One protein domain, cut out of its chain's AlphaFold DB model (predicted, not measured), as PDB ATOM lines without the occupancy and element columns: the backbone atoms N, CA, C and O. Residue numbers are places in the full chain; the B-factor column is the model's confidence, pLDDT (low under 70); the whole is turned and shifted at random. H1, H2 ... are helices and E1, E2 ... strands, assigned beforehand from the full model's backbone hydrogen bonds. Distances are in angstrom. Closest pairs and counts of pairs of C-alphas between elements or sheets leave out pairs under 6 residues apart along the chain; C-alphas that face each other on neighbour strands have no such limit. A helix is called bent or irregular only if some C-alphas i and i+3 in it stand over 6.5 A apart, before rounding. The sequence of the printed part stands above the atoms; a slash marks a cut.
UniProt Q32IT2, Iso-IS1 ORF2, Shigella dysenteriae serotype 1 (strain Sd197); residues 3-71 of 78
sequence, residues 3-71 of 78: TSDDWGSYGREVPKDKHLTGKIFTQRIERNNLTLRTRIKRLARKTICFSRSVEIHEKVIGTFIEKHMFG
ATOM      1  N   THR A   3     -82.382  36.816  -1.699       81.93
ATOM      2  CA  THR A   3     -81.319  37.793  -1.483       81.93
ATOM      3  C   THR A   3     -80.027  37.252  -2.066       81.93
ATOM      4  O   THR A   3     -79.520  36.242  -1.581       81.93
ATOM      5  N   SER A   4     -79.484  37.902  -3.089       83.13
ATOM      6  CA  SER A   4     -78.211  37.487  -3.685       83.13
ATOM      7  C   SER A   4     -77.291  38.679  -3.896       83.13
ATOM      8  O   SER A   4     -77.689  39.840  -3.745       83.13
ATOM      9  N   ASP A   5     -76.040  38.389  -4.243       79.01
ATOM     10  CA  ASP A   5     -75.212  39.404  -4.873       79.01
ATOM     11  C   ASP A   5     -75.787  39.743  -6.261       79.01
ATOM     12  O   ASP A   5     -76.579  38.994  -6.841       79.01
ATOM     13  N   ASP A   6     -75.450  40.921  -6.770       82.56
ATOM     14  CA  ASP A   6     -75.940  41.420  -8.058       82.56
ATOM     15  C   ASP A   6     -75.188  40.765  -9.236       82.56
ATOM     16  O   ASP A   6     -74.774  41.420 -10.194       82.56
ATOM     17  N   TRP A   7     -74.913  39.458  -9.141       84.83
ATOM     18  CA  TRP A   7     -74.250  38.725 -10.210       84.83
ATOM     19  C   TRP A   7     -75.224  38.477 -11.364       84.83
ATOM     20  O   TRP A   7     -76.350  38.015 -11.178       84.83
ATOM     21  N   GLY A   8     -74.776  38.766 -12.589       83.88
ATOM     22  CA  GLY A   8     -75.623  38.765 -13.786       83.88
ATOM     23  C   GLY A   8     -76.277  37.425 -14.146       83.88
ATOM     24  O   GLY A   8     -77.187  37.408 -14.971       83.88
ATOM     25  N   SER A   9     -75.850  36.312 -13.548       86.49
ATOM     26  CA  SER A   9     -76.536  35.018 -13.637       86.49
ATOM     27  C   SER A   9     -77.854  35.019 -12.854       86.49
ATOM     28  O   SER A   9     -78.872  34.583 -13.387       86.49
ATOM     29  N   TYR A  10     -77.885  35.580 -11.641       83.83
ATOM     30  CA  TYR A  10     -79.100  35.636 -10.821       83.83
ATOM     31  C   TYR A  10     -80.168  36.546 -11.421       83.83
ATOM     32  O   TYR A  10     -81.342  36.196 -11.397       83.83
ATOM     33  N   GLY A  11     -79.770  37.651 -12.057       79.36
ATOM     34  CA  GLY A  11     -80.709  38.542 -12.746       79.36
ATOM     35  C   GLY A  11     -81.444  37.903 -13.936       79.36
ATOM     36  O   GLY A  11     -82.402  38.494 -14.433       79.36
ATOM     37  N   ARG A  12     -81.007  36.724 -14.412       85.06
ATOM     38  CA  ARG A  12     -81.695  35.950 -15.463       85.06
ATOM     39  C   ARG A  12     -82.704  34.953 -14.898       85.06
ATOM     40  O   ARG A  12     -83.741  34.745 -15.514       85.06
ATOM     41  N   GLU A  13     -82.396  34.362 -13.748       86.10
ATOM     42  CA  GLU A  13     -83.185  33.277 -13.146       86.10
ATOM     43  C   GLU A  13     -84.179  33.779 -12.089       86.10
ATOM     44  O   GLU A  13     -85.228  33.174 -11.867       86.10
ATOM     45  N   VAL A  14     -83.862  34.887 -11.412       84.30
ATOM     46  CA  VAL A  14     -84.664  35.416 -10.306       84.30
ATOM     47  C   VAL A  14     -85.572  36.542 -10.815       84.30
ATOM     48  O   VAL A  14     -85.076  37.535 -11.356       84.30
ATOM     49  N   PRO A  15     -86.901  36.447 -10.619       85.33
ATOM     50  CA  PRO A  15     -87.821  37.534 -10.942       85.33
ATOM     51  C   PRO A  15     -87.437  38.827 -10.205       85.33
ATOM     52  O   PRO A  15     -87.239  38.809  -8.988       85.33
ATOM     53  N   LYS A  16     -87.344  39.951 -10.933       82.60
ATOM     54  CA  LYS A  16     -86.880  41.250 -10.399       82.60
ATOM     55  C   LYS A  16     -87.680  41.738  -9.189       82.60
ATOM     56  O   LYS A  16     -87.126  42.382  -8.312       82.60
ATOM     57  N   ASP A  17     -88.965  41.414  -9.128       86.43
ATOM     58  CA  ASP A  17     -89.870  41.733  -8.019       86.43
ATOM     59  C   ASP A  17     -89.548  40.961  -6.728       86.43
ATOM     60  O   ASP A  17     -89.918  41.390  -5.635       86.43
ATOM     61  N   LYS A  18     -88.843  39.830  -6.835       84.27
ATOM     62  CA  LYS A  18     -88.465  38.968  -5.703       84.27
ATOM     63  C   LYS A  18     -86.980  39.036  -5.369       84.27
ATOM     64  O   LYS A  18     -86.581  38.410  -4.381       84.27
ATOM     65  N   HIS A  19     -86.192  39.743  -6.176       85.22
ATOM     66  CA  HIS A  19     -84.746  39.836  -6.051       85.22
ATOM     67  C   HIS A  19     -84.357  41.058  -5.225       85.22
ATOM     68  O   HIS A  19     -84.523  42.197  -5.655       85.22
ATOM     69  N   LEU A  20     -83.828  40.818  -4.029       82.23
ATOM     70  CA  LEU A  20     -83.216  41.866  -3.225       82.23
ATOM     71  C   LEU A  20     -81.699  41.767  -3.307       82.23
ATOM     72  O   LEU A  20     -81.096  40.795  -2.851       82.23
ATOM     73  N   THR A  21     -81.084  42.816  -3.836       79.17
ATOM     74  CA  THR A  21     -79.635  42.980  -3.860       79.17
ATOM     75  C   THR A  21     -79.208  43.952  -2.768       79.17
ATOM     76  O   THR A  21     -79.810  45.001  -2.540       79.17
ATOM     77  N   GLY A  22     -78.163  43.586  -2.029       80.83
ATOM     78  CA  GLY A  22     -77.606  44.448  -0.997       80.83
ATOM     79  C   GLY A  22     -76.764  43.691   0.017       80.83
ATOM     80  O   GLY A  22     -77.172  42.658   0.543       80.83
ATOM     81  N   LYS A  23     -75.605  44.264   0.361       80.52
ATOM     82  CA  LYS A  23     -74.655  43.683   1.326       80.52
ATOM     83  C   LYS A  23     -75.272  43.360   2.685       80.52
ATOM     84  O   LYS A  23     -74.810  42.459   3.372       80.52
ATOM     85  N   ILE A  24     -76.279  44.123   3.105       82.17
ATOM     86  CA  ILE A  24     -76.968  43.904   4.383       82.17
ATOM     87  C   ILE A  24     -77.698  42.554   4.367       82.17
ATOM     88  O   ILE A  24     -77.681  41.837   5.363       82.17
ATOM     89  N   PHE A  25     -78.271  42.180   3.222       78.43
ATOM     90  CA  PHE A  25     -79.033  40.947   3.065       78.43
ATOM     91  C   PHE A  25     -78.133  39.722   2.842       78.43
ATOM     92  O   PHE A  25     -78.456  38.635   3.310       78.43
ATOM     93  N   THR A  26     -76.967  39.892   2.207       83.21
ATOM     94  CA  THR A  26     -76.023  38.786   1.942       83.21
ATOM     95  C   THR A  26     -75.009  38.549   3.062       83.21
ATOM     96  O   THR A  26     -74.418  37.471   3.134       83.21
ATOM     97  N   GLN A  27     -74.822  39.506   3.979       85.59
ATOM     98  CA  GLN A  27     -73.788  39.451   5.023       85.59
ATOM     99  C   GLN A  27     -73.816  38.166   5.857       85.59
ATOM    100  O   GLN A  27     -72.767  37.593   6.161       85.59
ATOM    101  N   ARG A  28     -75.013  37.691   6.227       84.26
ATOM    102  CA  ARG A  28     -75.168  36.454   7.004       84.26
ATOM    103  C   ARG A  28     -74.692  35.233   6.211       84.26
ATOM    104  O   ARG A  28     -73.950  34.415   6.752       84.26
ATOM    105  N   ILE A  29     -75.065  35.144   4.935       83.43
ATOM    106  CA  ILE A  29     -74.651  34.061   4.031       83.43
ATOM    107  C   ILE A  29     -73.129  34.100   3.836       83.43
ATOM    108  O   ILE A  29     -72.455  33.082   3.995       83.43
ATOM    109  N   GLU A  30     -72.556  35.282   3.599       87.10
ATOM    110  CA  GLU A  30     -71.105  35.459   3.469       87.10
ATOM    111  C   GLU A  30     -70.351  35.028   4.740       87.10
ATOM    112  O   GLU A  30     -69.346  34.311   4.665       87.10
ATOM    113  N   ARG A  31     -70.854  35.406   5.925       89.29
ATOM    114  CA  ARG A  31     -70.286  35.008   7.226       89.29
ATOM    115  C   ARG A  31     -70.344  33.493   7.427       89.29
ATOM    116  O   ARG A  31     -69.368  32.899   7.904       89.29
ATOM    117  N   ASN A  32     -71.457  32.867   7.052       86.76
ATOM    118  CA  ASN A  32     -71.635  31.419   7.121       86.76
ATOM    119  C   ASN A  32     -70.647  30.703   6.189       86.76
ATOM    120  O   ASN A  32     -69.914  29.820   6.642       86.76
ATOM    121  N   ASN A  33     -70.523  31.153   4.939       88.20
ATOM    122  CA  ASN A  33     -69.581  30.597   3.964       88.20
ATOM    123  C   ASN A  33     -68.119  30.756   4.410       88.20
ATOM    124  O   ASN A  33     -67.314  29.824   4.299       88.20
ATOM    125  N   LEU A  34     -67.761  31.910   4.981       92.85
ATOM    126  CA  LEU A  34     -66.437  32.139   5.562       92.85
ATOM    127  C   LEU A  34     -66.140  31.161   6.710       92.85
ATOM    128  O   LEU A  34     -65.042  30.596   6.792       92.85
ATOM    129  N   THR A  35     -67.118  30.957   7.591       91.83
ATOM    130  CA  THR A  35     -67.003  30.055   8.741       91.83
ATOM    131  C   THR A  35     -66.854  28.607   8.284       91.83
ATOM    132  O   THR A  35     -65.926  27.926   8.729       91.83
ATOM    133  N   LEU A  36     -67.692  28.157   7.345       90.06
ATOM    134  CA  LEU A  36     -67.612  26.824   6.750       90.06
ATOM    135  C   LEU A  36     -66.234  26.581   6.133       90.06
ATOM    136  O   LEU A  36     -65.557  25.618   6.495       90.06
ATOM    137  N   ARG A  37     -65.772  27.494   5.269       92.59
ATOM    138  CA  ARG A  37     -64.465  27.386   4.605       92.59
ATOM    139  C   ARG A  37     -63.331  27.255   5.615       92.59
ATOM    140  O   ARG A  37     -62.413  26.458   5.431       92.59
ATOM    141  N   THR A  38     -63.385  28.036   6.690       94.82
ATOM    142  CA  THR A  38     -62.366  28.000   7.744       94.82
ATOM    143  C   THR A  38     -62.379  26.666   8.485       94.82
ATOM    144  O   THR A  38     -61.315  26.123   8.785       94.82
ATOM    145  N   ARG A  39     -63.563  26.109   8.754       92.74
ATOM    146  CA  ARG A  39     -63.704  24.816   9.431       92.74
ATOM    147  C   ARG A  39     -63.268  23.644   8.541       92.74
ATOM    148  O   ARG A  39     -62.479  22.826   9.002       92.74
ATOM    149  N   ILE A  40     -63.650  23.622   7.261       91.89
ATOM    150  CA  ILE A  40     -63.184  22.605   6.298       91.89
ATOM    151  C   ILE A  40     -61.652  22.636   6.177       91.89
ATOM    152  O   ILE A  40     -61.000  21.597   6.266       91.89
ATOM    153  N   LYS A  41     -61.042  23.827   6.083       92.22
ATOM    154  CA  LYS A  41     -59.573  23.961   6.068       92.22
ATOM    155  C   LYS A  41     -58.899  23.397   7.325       92.22
ATOM    156  O   LYS A  41     -57.755  22.958   7.244       92.22
ATOM    157  N   ARG A  42     -59.567  23.430   8.482       91.91
ATOM    158  CA  ARG A  42     -59.049  22.821   9.719       91.91
ATOM    159  C   ARG A  42     -59.136  21.298   9.676       91.91
ATOM    160  O   ARG A  42     -58.176  20.663  10.092       91.91
ATOM    161  N   LEU A  43     -60.224  20.733   9.145       89.52
ATOM    162  CA  LEU A  43     -60.378  19.280   8.979       89.52
ATOM    163  C   LEU A  43     -59.304  18.693   8.052       89.52
ATOM    164  O   LEU A  43     -58.741  17.647   8.348       89.52
ATOM    165  N   ALA A  44     -58.956  19.410   6.982       87.79
ATOM    166  CA  ALA A  44     -57.939  18.975   6.023       87.79
ATOM    167  C   ALA A  44     -56.482  19.263   6.458       87.79
ATOM    168  O   ALA A  44     -55.546  19.030   5.689       87.79
ATOM    169  N   ARG A  45     -56.243  19.795   7.665       91.13
ATOM    170  CA  ARG A  45     -54.886  20.116   8.130       91.13
ATOM    171  C   ARG A  45     -54.147  18.846   8.560       91.13
ATOM    172  O   ARG A  45     -54.608  18.136   9.447       91.13
ATOM    173  N   LYS A  46     -52.956  18.614   7.997       90.31
ATOM    174  CA  LYS A  46     -52.073  17.497   8.368       90.31
ATOM    175  C   LYS A  46     -51.538  17.661   9.795       90.31
ATOM    176  O   LYS A  46     -50.592  18.407  10.024       90.31
ATOM    177  N   THR A  47     -52.170  16.980  10.745       90.13
ATOM    178  CA  THR A  47     -51.736  16.840  12.144       90.13
ATOM    179  C   THR A  47     -51.304  15.397  12.426       90.13
ATOM    180  O   THR A  47     -51.342  14.547  11.537       90.13
ATOM    181  N   ILE A  48     -50.904  15.096  13.666       88.05
ATOM    182  CA  ILE A  48     -50.470  13.749  14.079       88.05
ATOM    183  C   ILE A  48     -51.536  12.661  13.841       88.05
ATOM    184  O   ILE A  48     -51.188  11.515  13.590       88.05
ATOM    185  N   CYS A  49     -52.823  13.025  13.855       84.92
ATOM    186  CA  CYS A  49     -53.948  12.110  13.636       84.92
ATOM    187  C   CYS A  49     -54.441  12.101  12.176       84.92
ATOM    188  O   CYS A  49     -55.561  11.669  11.906       84.92
ATOM    189  N   PHE A  50     -53.676  12.652  11.229       89.37
ATOM    190  CA  PHE A  50     -54.155  12.828   9.861       89.37
ATOM    191  C   PHE A  50     -54.162  11.509   9.083       89.37
ATOM    192  O   PHE A  50     -53.115  10.938   8.776       89.37
ATOM    193  N   SER A  51     -55.361  11.054   8.713       91.54
ATOM    194  CA  SER A  51     -55.537   9.889   7.846       91.54
ATOM    195  C   SER A  51     -54.993  10.147   6.437       91.54
ATOM    196  O   SER A  51     -55.110  11.250   5.906       91.54
ATOM    197  N   ARG A  52     -54.430   9.119   5.792       91.76
ATOM    198  CA  ARG A  52     -54.038   9.171   4.370       91.76
ATOM    199  C   ARG A  52     -55.164   8.762   3.416       91.76
ATOM    200  O   ARG A  52     -55.031   8.980   2.218       91.76
ATOM    201  N   SER A  53     -56.246   8.171   3.927       94.12
ATOM    202  CA  SER A  53     -57.365   7.720   3.095       94.12
ATOM    203  C   SER A  53     -58.245   8.897   2.688       94.12
ATOM    204  O   SER A  53     -58.822   9.565   3.547       94.12
ATOM    205  N   VAL A  54     -58.370   9.119   1.377       92.21
ATOM    206  CA  VAL A  54     -59.282  10.119   0.801       92.21
ATOM    207  C   VAL A  54     -60.733   9.802   1.164       92.21
ATOM    208  O   VAL A  54     -61.458  10.711   1.542       92.21
ATOM    209  N   GLU A  55     -61.119   8.524   1.180       95.62
ATOM    210  CA  GLU A  55     -62.487   8.100   1.517       95.62
ATOM    211  C   GLU A  55     -62.888   8.526   2.941       95.62
ATOM    212  O   GLU A  55     -64.014   8.963   3.182       95.62
ATOM    213  N   ILE A  56     -61.952   8.458   3.898       93.50
ATOM    214  CA  ILE A  56     -62.193   8.938   5.269       93.50
ATOM    215  C   ILE A  56     -62.394  10.455   5.272       93.50
ATOM    216  O   ILE A  56     -63.297  10.945   5.947       93.50
ATOM    217  N   HIS A  57     -61.583  11.201   4.517       92.39
ATOM    218  CA  HIS A  57     -61.736  12.657   4.416       92.39
ATOM    219  C   HIS A  57     -63.066  13.044   3.778       92.39
ATOM    220  O   HIS A  57     -63.746  13.919   4.308       92.39
ATOM    221  N   GLU A  58     -63.469  12.378   2.697       93.91
ATOM    222  CA  GLU A  58     -64.753  12.615   2.031       93.91
ATOM    223  C   GLU A  58     -65.932  12.333   2.963       93.91
ATOM    224  O   GLU A  58     -66.803  13.194   3.101       93.91
ATOM    225  N   LYS A  59     -65.930  11.197   3.679       94.67
ATOM    226  CA  LYS A  59     -66.959  10.896   4.689       94.67
ATOM    227  C   LYS A  59     -66.993  11.955   5.783       94.67
ATOM    228  O   LYS A  59     -68.045  12.532   6.026       94.67
ATOM    229  N   VAL A  60     -65.856  12.262   6.411       92.57
ATOM    230  CA  VAL A  60     -65.800  13.235   7.517       92.57
ATOM    231  C   VAL A  60     -66.263  14.621   7.065       92.57
ATOM    232  O   VAL A  60     -67.038  15.258   7.775       92.57
ATOM    233  N   ILE A  61     -65.827  15.090   5.892       92.60
ATOM    234  CA  ILE A  61     -66.253  16.383   5.341       92.60
ATOM    235  C   ILE A  61     -67.744  16.352   4.982       92.60
ATOM    236  O   ILE A  61     -68.454  17.297   5.320       92.60
ATOM    237  N   GLY A  62     -68.229  15.276   4.359       92.69
ATOM    238  CA  GLY A  62     -69.639  15.097   4.011       92.69
ATOM    239  C   GLY A  62     -70.546  15.158   5.239       92.69
ATOM    240  O   GLY A  62     -71.432  16.008   5.308       92.69
ATOM    241  N   THR A  63     -70.256  14.348   6.263       92.83
ATOM    242  CA  THR A  63     -71.020  14.339   7.522       92.83
ATOM    243  C   THR A  63     -70.915  15.676   8.261       92.83
ATOM    244  O   THR A  63     -71.863  16.125   8.905       92.83
ATOM    245  N   PHE A  64     -69.765  16.350   8.173       91.42
ATOM    246  CA  PHE A  64     -69.579  17.671   8.763       91.42
ATOM    247  C   PHE A  64     -70.458  18.736   8.097       91.42
ATOM    248  O   PHE A  64     -71.087  19.534   8.794       91.42
ATOM    249  N   ILE A  65     -70.511  18.747   6.761       89.97
ATOM    250  CA  ILE A  65     -71.372  19.650   5.988       89.97
ATOM    251  C   ILE A  65     -72.838  19.356   6.306       89.97
ATOM    252  O   ILE A  65     -73.568  20.281   6.653       89.97
ATOM    253  N   GLU A  66     -73.250  18.088   6.272       89.28
ATOM    254  CA  GLU A  66     -74.611  17.656   6.610       89.28
ATOM    255  C   GLU A  66     -75.046  18.192   7.980       89.28
ATOM    256  O   GLU A  66     -76.043  18.907   8.103       89.28
ATOM    257  N   LYS A  67     -74.215  17.967   9.001       87.55
ATOM    258  CA  LYS A  67     -74.514  18.366  10.376       87.55
ATOM    259  C   LYS A  67     -74.513  19.879  10.605       87.55
ATOM    260  O   LYS A  67     -75.169  20.336  11.532       87.55
ATOM    261  N   HIS A  68     -73.729  20.657   9.860       82.85
ATOM    262  CA  HIS A  68     -73.545  22.093  10.139       82.85
ATOM    263  C   HIS A  68     -74.239  23.031   9.154       82.85
ATOM    264  O   HIS A  68     -74.398  24.213   9.463       82.85
ATOM    265  N   MET A  69     -74.602  22.546   7.971       78.50
ATOM    266  CA  MET A  69     -75.283  23.346   6.952       78.50
ATOM    267  C   MET A  69     -76.756  22.974   6.838       78.50
ATOM    268  O   MET A  69     -77.578  23.871   6.686       78.50
ATOM    269  N   PHE A  70     -77.085  21.683   6.949       72.12
ATOM    270  CA  PHE A  70     -78.436  21.173   6.701       72.12
ATOM    271  C   PHE A  70     -79.166  20.719   7.973       72.12
ATOM    272  O   PHE A  70     -80.392  20.737   8.007       72.12
ATOM    273  N   GLY A  71     -78.432  20.349   9.030       61.78
ATOM    274  CA  GLY A  71     -79.010  19.882  10.298       61.78
ATOM    275  C   GLY A  71     -79.767  20.950  11.096       61.78
ATOM    276  O   GLY A  71     -80.699  20.619  11.822       61.78
TER     277      GLY A  71
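What this domain is: This is residues 3 to 71 of the 78 residues of the protein "Iso-IS1 ORF2" of Shigella dysenteriae serotype 1 (strain Sd197) (UniProt Q32IT2). One long helix, H2, has a small looped head holding H1 and E1 at its first end, and H3 folds back beside its other half with few contacts. Residues 45 to 56, of which 54 to 56 belong to H3, stick out at the end where the chain turns from H2 to H3. The 69 printed residues, mostly helix by class, include H1, E1, H2 and H3 in that order. The whole is only just extended, close to loose: radius of gyration of the C-alphas 17.0 A, spans 52 by 23 by 21 A.

How they stand to each other: Residues 3 to 4 pair in parallel with residues 20 to 21 of E1, residues 19 to 21, which pairs with no named strand. H2, residues 23 to 43, and H3, residues 54 to 70, are close but not clearly touching; their closest C-alphas, of Ile 40 and Ile 61, are 7.0 A apart. They run opposite ways at a shallow tilt of 30 degrees. H1, residues 10 to 13, is apart from both. Every O i to N i+4 pair is within hydrogen-bond range in H3, 15 of 17 in H2.

Where its parts are: H1 begins at C-alpha 10 (-79.100, 35.636, -10.821). H2, 29.3 A long, has a kink of 25 degrees near residue 30 and is irregular, with C-alphas 25 and 28 7.1 A apart. H3, 22.9 A, ends at C-alpha 70 (-78.436, 21.173, 6.701).

The domain as a whole: The printed part has no cut. The C-alphas farthest apart, of Asp 17 and Ile 48, are 53.1 A apart. Residue 71 is under pLDDT 70.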